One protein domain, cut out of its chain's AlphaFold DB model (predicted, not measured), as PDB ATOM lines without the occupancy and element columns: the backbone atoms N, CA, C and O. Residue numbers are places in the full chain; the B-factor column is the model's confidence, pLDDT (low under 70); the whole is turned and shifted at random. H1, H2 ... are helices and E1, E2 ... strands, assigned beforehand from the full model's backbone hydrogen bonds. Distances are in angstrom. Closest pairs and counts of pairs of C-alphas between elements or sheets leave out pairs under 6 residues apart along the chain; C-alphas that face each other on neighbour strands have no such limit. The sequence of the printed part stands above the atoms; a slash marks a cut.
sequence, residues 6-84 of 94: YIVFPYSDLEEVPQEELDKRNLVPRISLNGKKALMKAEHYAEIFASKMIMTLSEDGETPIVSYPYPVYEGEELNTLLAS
ATOM      1  N   TYR A   6      10.400  30.478   2.287       90.00
ATOM      2  CA  TYR A   6       9.203  30.141   1.528       90.00
ATOM      3  C   TYR A   6       9.349  30.606   0.094       90.00
ATOM      4  O   TYR A   6       9.746  31.733  -0.165       90.00
ATOM      5  N   ILE A   7       8.985  29.745  -0.840       90.06
ATOM      6  CA  ILE A   7       9.046  30.013  -2.269       90.06
ATOM      7  C   ILE A   7       7.642  30.244  -2.814       90.06
ATOM      8  O   ILE A   7       6.704  29.514  -2.473       90.06
ATOM      9  N   VAL A   8       7.503  31.265  -3.659       92.00
ATOM     10  CA  VAL A   8       6.252  31.592  -4.351       92.00
ATOM     11  C   VAL A   8       6.380  31.231  -5.816       92.00
ATOM     12  O   VAL A   8       7.087  31.902  -6.559       92.00
ATOM     13  N   PHE A   9       5.644  30.217  -6.244       90.25
ATOM     14  CA  PHE A   9       5.690  29.687  -7.603       90.25
ATOM     15  C   PHE A   9       4.285  29.693  -8.224       90.25
ATOM     16  O   PHE A   9       3.285  29.773  -7.502       90.25
ATOM     17  N   PRO A  10       4.166  29.691  -9.561       90.75
ATOM     18  CA  PRO A  10       2.868  29.646 -10.220       90.75
ATOM     19  C   PRO A  10       2.158  28.324  -9.917       90.75
ATOM     20  O   PRO A  10       2.779  27.266  -9.842       90.75
ATOM     21  N   TYR A  11       0.834  28.384  -9.783       88.06
ATOM     22  CA  TYR A  11       0.008  27.196  -9.567       88.06
ATOM     23  C   TYR A  11       0.140  26.190 -10.720       88.06
ATOM     24  O   TYR A  11       0.095  24.995 -10.476       88.06
ATOM     25  N   SER A  12       0.414  26.651 -11.945       88.69
ATOM     26  CA  SER A  12       0.664  25.772 -13.093       88.69
ATOM     27  C   SER A  12       1.807  24.781 -12.856       88.69
ATOM     28  O   SER A  12       1.662  23.618 -13.204       88.69
ATOM     29  N   ASP A  13       2.901  25.195 -12.208       85.38
ATOM     30  CA  ASP A  13       3.981  24.272 -11.830       85.38
ATOM     31  C   ASP A  13       3.527  23.277 -10.761       85.38
ATOM     32  O   ASP A  13       3.982  22.139 -10.751       85.38
ATOM     33  N   LEU A  14       2.633  23.695  -9.857       84.69
ATOM     34  CA  LEU A  14       2.050  22.794  -8.866       84.69
ATOM     35  C   LEU A  14       1.146  21.744  -9.523       84.69
ATOM     36  O   LEU A  14       1.142  20.605  -9.076       84.69
ATOM     37  N   GLU A  15       0.407  22.109 -10.574       85.56
ATOM     38  CA  GLU A  15      -0.420  21.173 -11.348       85.56
ATOM     39  C   GLU A  15       0.415  20.144 -12.119       85.56
ATOM     40  O   GLU A  15      -0.056  19.033 -12.351       85.56
ATOM     41  N   GLU A  16       1.660  20.478 -12.483       85.19
ATOM     42  CA  GLU A  16       2.603  19.500 -13.044       85.19
ATOM     43  C   GLU A  16       3.054  18.460 -12.006       85.19
ATOM     44  O   GLU A  16       3.487  17.366 -12.378       85.19
ATOM     45  N   VAL A  17       2.963  18.773 -10.707       83.06
ATOM     46  CA  VAL A  17       3.335  17.846  -9.634       83.06
ATOM     47  C   VAL A  17       2.156  16.933  -9.314       83.06
ATOM     48  O   VAL A  17       1.078  17.410  -8.950       83.06
ATOM     49  N   PRO A  18       2.341  15.603  -9.366       83.88
ATOM     50  CA  PRO A  18       1.291  14.681  -8.970       83.88
ATOM     51  C   PRO A  18       0.949  14.876  -7.490       83.88
ATOM     52  O   PRO A  18       1.831  14.874  -6.629       83.88
ATOM     53  N   GLN A  19      -0.347  14.981  -7.178       81.19
ATOM     54  CA  GLN A  19      -0.815  15.112  -5.794       81.19
ATOM     55  C   GLN A  19      -0.321  13.973  -4.893       81.19
ATOM     56  O   GLN A  19      -0.131  14.198  -3.708       81.19
ATOM     57  N   GLU A  20      -0.050  12.788  -5.446       84.19
ATOM     58  CA  GLU A  20       0.514  11.652  -4.709       84.19
ATOM     59  C   GLU A  20       1.886  11.973  -4.085       84.19
ATOM     60  O   GLU A  20       2.150  11.578  -2.953       84.19
ATOM     61  N   GLU A  21       2.736  12.756  -4.762       84.94
ATOM     62  CA  GLU A  21       4.035  13.183  -4.215       84.94
ATOM     63  C   GLU A  21       3.874  14.235  -3.108       84.94
ATOM     64  O   GLU A  21       4.635  14.235  -2.136       84.94
ATOM     65  N   LEU A  22       2.866  15.108  -3.223       84.75
ATOM     66  CA  LEU A  22       2.519  16.074  -2.178       84.75
ATOM     67  C   LEU A  22       1.940  15.364  -0.948       84.75
ATOM     68  O   LEU A  22       2.384  15.618   0.171       84.75
ATOM     69  N   ASP A  23       0.994  14.449  -1.156       85.44
ATOM     70  CA  ASP A  23       0.272  13.721  -0.109       85.44
ATOM     71  C   ASP A  23       1.195  12.769   0.659       85.44
ATOM     72  O   ASP A  23       1.245  12.804   1.886       85.44
ATOM     73  N   LYS A  24       2.054  12.027  -0.051       86.06
ATOM     74  CA  LYS A  24       3.083  11.160   0.546       86.06
ATOM     75  C   LYS A  24       4.032  11.911   1.480       86.06
ATOM     76  O   LYS A  24       4.522  11.343   2.454       86.06
ATOM     77  N   ARG A  25       4.310  13.180   1.177       80.62
ATOM     78  CA  ARG A  25       5.144  14.073   1.998       80.62
ATOM     79  C   ARG A  25       4.317  14.913   2.978       80.62
ATOM     80  O   ARG A  25       4.880  15.697   3.741       80.62
ATOM     81  N   ASN A  26       2.994  14.740   2.975       83.12
ATOM     82  CA  ASN A  26       2.023  15.461   3.786       83.12
ATOM     83  C   ASN A  26       2.117  16.992   3.613       83.12
ATOM     84  O   ASN A  26       1.978  17.764   4.568       83.12
ATOM     85  N   LEU A  27       2.392  17.421   2.378       81.88
ATOM     86  CA  LEU A  27       2.642  18.804   1.992       81.88
ATOM     87  C   LEU A  27       1.365  19.479   1.514       81.88
ATOM     88  O   LEU A  27       0.754  19.070   0.533       81.88
ATOM     89  N   VAL A  28       1.011  20.577   2.180       81.12
ATOM     90  CA  VAL A  28      -0.136  21.406   1.810       81.12
ATOM     91  C   VAL A  28       0.372  22.804   1.450       81.12
ATOM     92  O   VAL A  28       0.577  23.630   2.346       81.12
ATOM     93  N   PRO A  29       0.649  23.079   0.164       85.56
ATOM     94  CA  PRO A  29       1.009  24.418  -0.276       85.56
ATOM     95  C   PRO A  29      -0.170  25.373  -0.069       85.56
ATOM     96  O   PRO A  29      -1.332  25.036  -0.298       85.56
ATOM     97  N   ARG A  30       0.130  26.596   0.364       87.38
ATOM     98  CA  ARG A  30      -0.870  27.651   0.519       87.38
ATOM     99  C   ARG A  30      -1.136  28.276  -0.840       87.38
ATOM    100  O   ARG A  30      -0.204  28.723  -1.498       87.38
ATOM    101  N   ILE A  31      -2.394  28.354  -1.247       87.56
ATOM    102  CA  ILE A  31      -2.770  29.011  -2.500       87.56
ATOM    103  C   ILE A  31      -3.059  30.489  -2.228       87.56
ATOM    104  O   ILE A  31      -3.668  30.840  -1.215       87.56
ATOM    105  N   SER A  32      -2.575  31.359  -3.113       87.50
ATOM    106  CA  SER A  32      -2.904  32.792  -3.115       87.50
ATOM    107  C   SER A  32      -4.404  33.012  -3.327       87.50
ATOM    108  O   SER A  32      -5.086  32.181  -3.924       87.50
ATOM    109  N   LEU A  33      -4.919  34.173  -2.925       85.88
ATOM    110  CA  LEU A  33      -6.342  34.511  -3.093       85.88
ATOM    111  C   LEU A  33      -6.771  34.541  -4.561       85.88
ATOM    112  O   LEU A  33      -7.908  34.230  -4.897       85.88
ATOM    113  N   ASN A  34      -5.832  34.883  -5.442       81.75
ATOM    114  CA  ASN A  34      -6.042  34.888  -6.882       81.75
ATOM    115  C   ASN A  34      -6.069  33.480  -7.501       81.75
ATOM    116  O   ASN A  34      -6.346  33.363  -8.692       81.75
ATOM    117  N   GLY A  35      -5.704  32.428  -6.760       83.12
ATOM    118  CA  GLY A  35      -5.615  31.059  -7.284       83.12
ATOM    119  C   GLY A  35      -4.495  30.833  -8.308       83.12
ATOM    120  O   GLY A  35      -4.388  29.751  -8.867       83.12
ATOM    121  N   LYS A  36      -3.656  31.843  -8.582       88.19
ATOM    122  CA  LYS A  36      -2.617  31.792  -9.631       88.19
ATOM    123  C   LYS A  36      -1.239  31.391  -9.118       88.19
ATOM    124  O   LYS A  36      -0.401  30.955  -9.900       88.19
ATOM    125  N   LYS A  37      -0.985  31.588  -7.828       90.62
ATOM    126  CA  LYS A  37       0.301  31.321  -7.172       90.62
ATOM    127  C   LYS A  37       0.111  30.416  -5.964       90.62
ATOM    128  O   LYS A  37      -0.912  30.514  -5.280       90.62
ATOM    129  N   ALA A  38       1.123  29.605  -5.695       90.56
ATOM    130  CA  ALA A  38       1.243  28.744  -4.534       90.56
ATOM    131  C   ALA A  38       2.487  29.130  -3.718       90.56
ATOM    132  O   ALA A  38       3.506  29.549  -4.268       90.56
ATOM    133  N   LEU A  39       2.378  29.014  -2.399       90.12
ATOM    134  CA  LEU A  39       3.434  29.278  -1.432       90.12
ATOM    135  C   LEU A  39       3.705  28.006  -0.641       90.12
ATOM    136  O   LEU A  39       2.806  27.397  -0.057       90.12
ATOM    137  N   MET A  40       4.967  27.605  -0.627       89.81
ATOM    138  CA  MET A  40       5.448  26.404   0.046       89.81
ATOM    139  C   MET A  40       6.818  26.686   0.654       89.81
ATOM    140  O   MET A  40       7.475  27.652   0.277       89.81
ATOM    141  N   LYS A  41       7.271  25.857   1.594       88.56
ATOM    142  CA  LYS A  41       8.650  25.950   2.087       88.56
ATOM    143  C   LYS A  41       9.635  25.649   0.956       88.56
ATOM    144  O   LYS A  41       9.434  24.686   0.215       88.56
ATOM    145  N   ALA A  42      10.696  26.444   0.861       86.94
ATOM    146  CA  ALA A  42      11.742  26.280  -0.146       86.94
ATOM    147  C   ALA A  42      12.428  24.906  -0.037       86.94
ATOM    148  O   ALA A  42      12.726  24.297  -1.058       86.94
ATOM    149  N   GLU A  43      12.575  24.375   1.181       84.94
ATOM    150  CA  GLU A  43      13.088  23.020   1.435       84.94
ATOM    151  C   GLU A  43      12.225  21.944   0.761       84.94
ATOM    152  O   GLU A  43      12.733  21.089   0.048       84.94
ATOM    153  N   HIS A  44      10.901  22.017   0.900       86.25
ATOM    154  CA  HIS A  44      10.002  21.043   0.276       86.25
ATOM    155  C   HIS A  44       9.951  21.194  -1.245       86.25
ATOM    156  O   HIS A  44       9.875  20.207  -1.973       86.25
ATOM    157  N   TYR A  45      10.011  22.436  -1.736       86.38
ATOM    158  CA  TYR A  45      10.108  22.694  -3.170       86.38
ATOM    159  C   TYR A  45      11.397  22.112  -3.739       86.38
ATOM    160  O   TYR A  45      11.357  21.485  -4.788       86.38
ATOM    161  N   ALA A  46      12.514  22.257  -3.028       83.56
ATOM    162  CA  ALA A  46      13.784  21.657  -3.399       83.56
ATOM    163  C   ALA A  46      13.697  20.129  -3.492       83.56
ATOM    164  O   ALA A  46      14.308  19.535  -4.369       83.56
ATOM    165  N   GLU A  47      12.913  19.474  -2.640       85.06
ATOM    166  CA  GLU A  47      12.761  18.023  -2.721       85.06
ATOM    167  C   GLU A  47      11.855  17.553  -3.867       85.06
ATOM    168  O   GLU A  47      12.128  16.516  -4.472       85.06
ATOM    169  N   ILE A  48      10.780  18.290  -4.165       84.44
ATOM    170  CA  ILE A  48       9.835  17.949  -5.244       84.44
ATOM    171  C   ILE A  48      10.412  18.333  -6.609       84.44
ATOM    172  O   ILE A  48      10.367  17.569  -7.568       84.44
ATOM    173  N   PHE A  49      10.974  19.533  -6.687       82.69
ATOM    174  CA  PHE A  49      11.516  20.151  -7.889       82.69
ATOM    175  C   PHE A  49      13.041  20.223  -7.839       82.69
ATOM    176  O   PHE A  49      13.636  21.175  -8.346       82.69
ATOM    177  N   ALA A  50      13.689  19.195  -7.280       76.50
ATOM    178  CA  ALA A  50      15.149  19.086  -7.265       76.50
ATOM    179  C   ALA A  50      15.745  19.291  -8.661       76.50
ATOM    180  O   ALA A  50      16.734  19.997  -8.831       76.50
ATOM    181  N   SER A  51      15.065  18.752  -9.672       75.00
ATOM    182  CA  SER A  51      15.431  18.854 -11.082       75.00
ATOM    183  C   SER A  51      15.306  20.265 -11.675       75.00
ATOM    184  O   SER A  51      15.907  20.519 -12.715       75.00
ATOM    185  N   LYS A  52      14.518  21.172 -11.071       74.38
ATOM    186  CA  LYS A  52      14.360  22.566 -11.538       74.38
ATOM    187  C   LYS A  52      15.307  23.543 -10.827       74.38
ATOM    188  O   LYS A  52      15.389  24.700 -11.233       74.38
ATOM    189  N   MET A  53      16.005  23.116  -9.773       77.50
ATOM    190  CA  MET A  53      16.966  23.967  -9.071       77.50
ATOM    191  C   MET A  53      18.285  24.062  -9.829       77.50
ATOM    192  O   MET A  53      18.769  23.079 -10.392       77.50
ATOM    193  N   ILE A  54      18.902  25.241  -9.777       76.25
ATOM    194  CA  ILE A  54      20.233  25.462 -10.332       76.25
ATOM    195  C   ILE A  54      21.184  25.694  -9.160       76.25
ATOM    196  O   ILE A  54      21.058  26.676  -8.434       76.25
ATOM    197  N   MET A  55      22.137  24.783  -8.970       74.88
ATOM    198  CA  MET A  55      23.272  25.015  -8.078       74.88
ATOM    199  C   MET A  55      24.372  25.721  -8.861       74.88
ATOM    200  O   MET A  55      24.947  25.152  -9.790       74.88
ATOM    201  N   THR A  56      24.668  26.954  -8.474       74.38
ATOM    202  CA  THR A  56      25.804  27.717  -8.992       74.38
ATOM    203  C   THR A  56      26.839  27.908  -7.892       74.38
ATOM    204  O   THR A  56      26.488  28.008  -6.721       74.38
ATOM    205  N   LEU A  57      28.120  27.977  -8.246       75.25
ATOM    206  CA  LEU A  57      29.145  28.450  -7.314       75.25
ATOM    207  C   LEU A  57      29.016  29.970  -7.153       75.25
ATOM    208  O   LEU A  57      28.741  30.672  -8.127       75.25
ATOM    209  N   SER A  58      29.224  30.467  -5.936       75.38
ATOM    210  CA  SER A  58      29.405  31.896  -5.666       75.38
ATOM    211  C   SER A  58      30.545  32.488  -6.486       75.38
ATOM    212  O   SER A  58      31.405  31.764  -6.979       75.38
ATOM    213  N   GLU A  59      30.597  33.817  -6.565       72.19
ATOM    214  CA  GLU A  59      31.664  34.553  -7.262       72.19
ATOM    215  C   GLU A  59      33.077  34.173  -6.772       72.19
ATOM    216  O   GLU A  59      34.014  34.129  -7.563       72.19
ATOM    217  N   ASP A  60      33.204  33.803  -5.495       77.25
ATOM    218  CA  ASP A  60      34.449  33.336  -4.869       77.25
ATOM    219  C   ASP A  60      34.723  31.826  -5.078       77.25
ATOM    220  O   ASP A  60      35.787  31.307  -4.768       77.25
ATOM    221  N   GLY A  61      33.762  31.086  -5.632       70.19
ATOM    222  CA  GLY A  61      33.884  29.660  -5.942       70.19
ATOM    223  C   GLY A  61      33.824  28.710  -4.740       70.19
ATOM    224  O   GLY A  61      33.788  27.496  -4.922       70.19
ATOM    225  N   GLU A  62      33.773  29.232  -3.516       70.81
ATOM    226  CA  GLU A  62      33.832  28.407  -2.303       70.81
ATOM    227  C   GLU A  62      32.456  27.987  -1.770       70.81
ATOM    228  O   GLU A  62      32.330  26.961  -1.101       70.81
ATOM    229  N   THR A  63      31.401  28.750  -2.073       69.00
ATOM    230  CA  THR A  63      30.059  28.508  -1.526       69.00
ATOM    231  C   THR A  63      29.069  28.083  -2.617       69.00
ATOM    232  O   THR A  63      28.949  28.758  -3.639       69.00
ATOM    233  N   PRO A  64      28.348  26.958  -2.444       70.94
ATOM    234  CA  PRO A  64      27.269  26.586  -3.348       70.94
ATOM    235  C   PRO A  64      26.052  27.484  -3.091       70.94
ATOM    236  O   PRO A  64      25.478  27.473  -2.002       70.94
ATOM    237  N   ILE A  65      25.647  28.246  -4.103       73.31
ATOM    238  CA  ILE A  65      24.409  29.025  -4.116       73.31
ATOM    239  C   ILE A  65      23.329  28.176  -4.775       73.31
ATOM    240  O   ILE A  65      23.425  27.806  -5.947       73.31
ATOM    241  N   VAL A  66      22.272  27.884  -4.022       73.31
ATOM    242  CA  VAL A  66      21.050  27.306  -4.580       73.31
ATOM    243  C   VAL A  66      20.225  28.450  -5.156       73.31
ATOM    244  O   VAL A  66      19.660  29.252  -4.414       73.31
ATOM    245  N   SER A  67      20.169  28.537  -6.482       79.00
ATOM    246  CA  SER A  67      19.289  29.472  -7.172       79.00
ATOM    247  C   SER A  67      17.959  28.787  -7.455       79.00
ATOM    248  O   SER A  67      17.867  27.847  -8.251       79.00
ATOM    249  N   TYR A  68      16.912  29.287  -6.809       83.25
ATOM    250  CA  TYR A  68      15.547  28.888  -7.108       83.25
ATOM    251  C   TYR A  68      15.050  29.617  -8.365       83.25
ATOM    252  O   TYR A  68      15.365  30.793  -8.554       83.25
ATOM    253  N   PRO A  69      14.250  28.962  -9.225       84.06
ATOM    254  CA  PRO A  69      13.669  29.605 -10.408       84.06
ATOM    255  C   PRO A  69      12.592  30.648 -10.059       84.06
ATOM    256  O   PRO A  69      12.166  31.417 -10.918       84.06
ATOM    257  N   TYR A  70      12.149  30.670  -8.801       89.25
ATOM    258  CA  TYR A  70      11.075  31.512  -8.294       89.25
ATOM    259  C   TYR A  70      11.528  32.313  -7.068       89.25
ATOM    260  O   TYR A  70      12.448  31.879  -6.369       89.25
ATOM    261  N   PRO A  71      10.888  33.463  -6.783       88.88
ATOM    262  CA  PRO A  71      11.255  34.291  -5.643       88.88
ATOM    263  C   PRO A  71      11.035  33.555  -4.317       88.88
ATOM    264  O   PRO A  71       9.983  32.945  -4.084       88.88
ATOM    265  N   VAL A  72      12.042  33.653  -3.450       90.19
ATOM    266  CA  VAL A  72      12.055  33.103  -2.095       90.19
ATOM    267  C   VAL A  72      12.001  34.252  -1.098       90.19
ATOM    268  O   VAL A  72      12.638  35.279  -1.296       90.19
ATOM    269  N   TYR A  73      11.224  34.064  -0.039       90.94
ATOM    270  CA  TYR A  73      10.972  35.038   1.009       90.94
ATOM    271  C   TYR A  73      11.288  34.415   2.364       90.94
ATOM    272  O   TYR A  73      10.946  33.256   2.625       90.94
ATOM    273  N   GLU A  74      11.881  35.199   3.255       89.62
ATOM    274  CA  GLU A  74      12.174  34.787   4.623       89.62
ATOM    275  C   GLU A  74      11.947  35.925   5.617       89.62
ATOM    276  O   GLU A  74      11.933  37.100   5.255       89.62
ATOM    277  N   GLY A  75      11.716  35.569   6.883       87.94
ATOM    278  CA  GLY A  75      11.583  36.539   7.972       87.94
ATOM    279  C   GLY A  75      10.539  37.634   7.705       87.94
ATOM    280  O   GLY A  75       9.348  37.354   7.561       87.94
ATOM    281  N   GLU A  76      10.992  38.890   7.679       87.12
ATOM    282  CA  GLU A  76      10.140  40.074   7.511       87.12
ATOM    283  C   GLU A  76       9.563  40.205   6.092       87.12
ATOM    284  O   GLU A  76       8.406  40.603   5.930       87.12
ATOM    285  N   GLU A  77      10.316  39.802   5.064       88.62
ATOM    286  CA  GLU A  77       9.853  39.841   3.672       88.62
ATOM    287  C   GLU A  77       8.682  38.881   3.460       88.62
ATOM    288  O   GLU A  77       7.680  39.232   2.833       88.62
ATOM    289  N   LEU A  78       8.764  37.692   4.064       89.44
ATOM    290  CA  LEU A  78       7.663  36.734   4.075       89.44
ATOM    291  C   LEU A  78       6.436  37.308   4.781       89.44
ATOM    292  O   LEU A  78       5.324  37.183   4.273       89.44
ATOM    293  N   ASN A  79       6.616  37.915   5.955       86.94
ATOM    294  CA  ASN A  79       5.498  38.486   6.700       86.94
ATOM    295  C   ASN A  79       4.807  39.600   5.897       86.94
ATOM    296  O   ASN A  79       3.582  39.648   5.824       86.94
ATOM    297  N   THR A  80       5.595  40.440   5.224       89.25
ATOM    298  CA  THR A  80       5.101  41.499   4.334       89.25
ATOM    299  C   THR A  80       4.335  40.922   3.144       89.25
ATOM    300  O   THR A  80       3.244  41.392   2.825       89.25
ATOM    301  N   LEU A  81       4.859  39.866   2.515       88.38
ATOM    302  CA  LEU A  81       4.174  39.153   1.438       88.38
ATOM    303  C   LEU A  81       2.839  38.570   1.920       88.38
ATOM    304  O   LEU A  81       1.819  38.752   1.257       88.38
ATOM    305  N   LEU A  82       2.836  37.887   3.067       86.00
ATOM    306  CA  LEU A  82       1.635  37.279   3.637       86.00
ATOM    307  C   LEU A  82       0.594  38.327   4.042       86.00
ATOM    308  O   LEU A  82      -0.594  38.040   3.940       86.00
ATOM    309  N   ALA A  83       1.022  39.521   4.456       86.31
ATOM    310  CA  ALA A  83       0.155  40.659   4.762       86.31
ATOM    311  C   ALA A  83      -0.331  41.419   3.512       86.31
ATOM    312  O   ALA A  83      -1.233  42.250   3.608       86.31
ATOM    313  N   SER A  84       0.248  41.149   2.341       85.62
ATOM    314  CA  SER A  84      -0.178  41.755   1.082       85.62
ATOM    315  C   SER A  84      -1.555  41.247   0.662       85.62
ATOM    316  O   SER A  84      -1.907  40.088   0.900       85.62
TER     317      SER A  84
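AT A GLANCE: This is residues 6 to 84 of the 94 residues of an uncharacterized protein of Bacteroides sp. AM56-10ce (UniProt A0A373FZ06). A small core of two antiparallel strands, E1 and E2, lies near the middle of the domain; H1 and H3 run from its two ends toward one side, H2 lies farther out on that side, and H4 lies on the opposite side. The hairpin of E3 and E4 reaches away from this body as an arm and makes much of the length. The 79 printed residues hold four named helices and four named strands, in the order E1 H1 H2 E2 H3 E3 E4 H4, in two antiparallel two-stranded sheets, E1 - E2 and E3 - E4; the class is mixed, helices and strands. The whole is only just compact, close to loose, with a radius of gyration of the C-alphas of 13.7 A, and spans 40 by 30 by 19 A.

HOW THE PARTS SIT: E1, residues 6 to 10, is antiparallel to E2, residues 37 to 41, at 152 degrees between directions, with N 7 and O 40 at 2.8 A and N 9 and O 38 at 3.0 A, within hydrogen-bond range. Short pairings, both antiparallel, join residues 6 to 7 of E1 with residues 72 to 73, and residues 30 to 31 with residues 38 to 39 of E2. The closest C-alphas of H1, residues 11 to 16, and E2 are those of Tyr 11 and Lys 37, 4.8 A apart. H2, residues 19 to 24, is apart from H1, and is close but not clearly touching H3, residues 42 to 48; their closest C-alphas, of Glu 21 and Ile 48, are 7.6 A apart and their lines are about perpendicular at 74 degrees. The closest C-alphas of E1 and H3 are those of Tyr 6 and Ala 42, 4.9 A apart. E3, residues 54 to 57, and E4, residues 64 to 67, form a hairpin at 145 degrees between directions, with N 65 and O 56 at 2.8 A; both are apart from E1 and E2. The closest C-alphas of E1 and H4, residues 75 to 83, are those of Tyr 6 and Leu 78, 7.2 A apart. In H1, H2, H3 and H4 every O i to N i+4 pair is within hydrogen-bond range.

IN THESE COORDINATES: E1 begins with C-alpha 6 at (9.203, 30.141, 1.528) and is 13.4 A long; E2 is 13.6 A long. H3 is 10.0 A long. E3 ends with C-alpha 57 at (29.145, 28.450, -7.314). H4, 12.6 A long, ends with C-alpha 83 at (0.155, 40.659, 4.762).

THE WHOLE: The C-alphas farthest apart are those of Leu 33 and Asp 60, 40.8 A. The printed part has no cut. The link from H2 to E2, of 12 residues, is long. The mean pLDDT of the printed part is 83.7, and residue 63 is under 70.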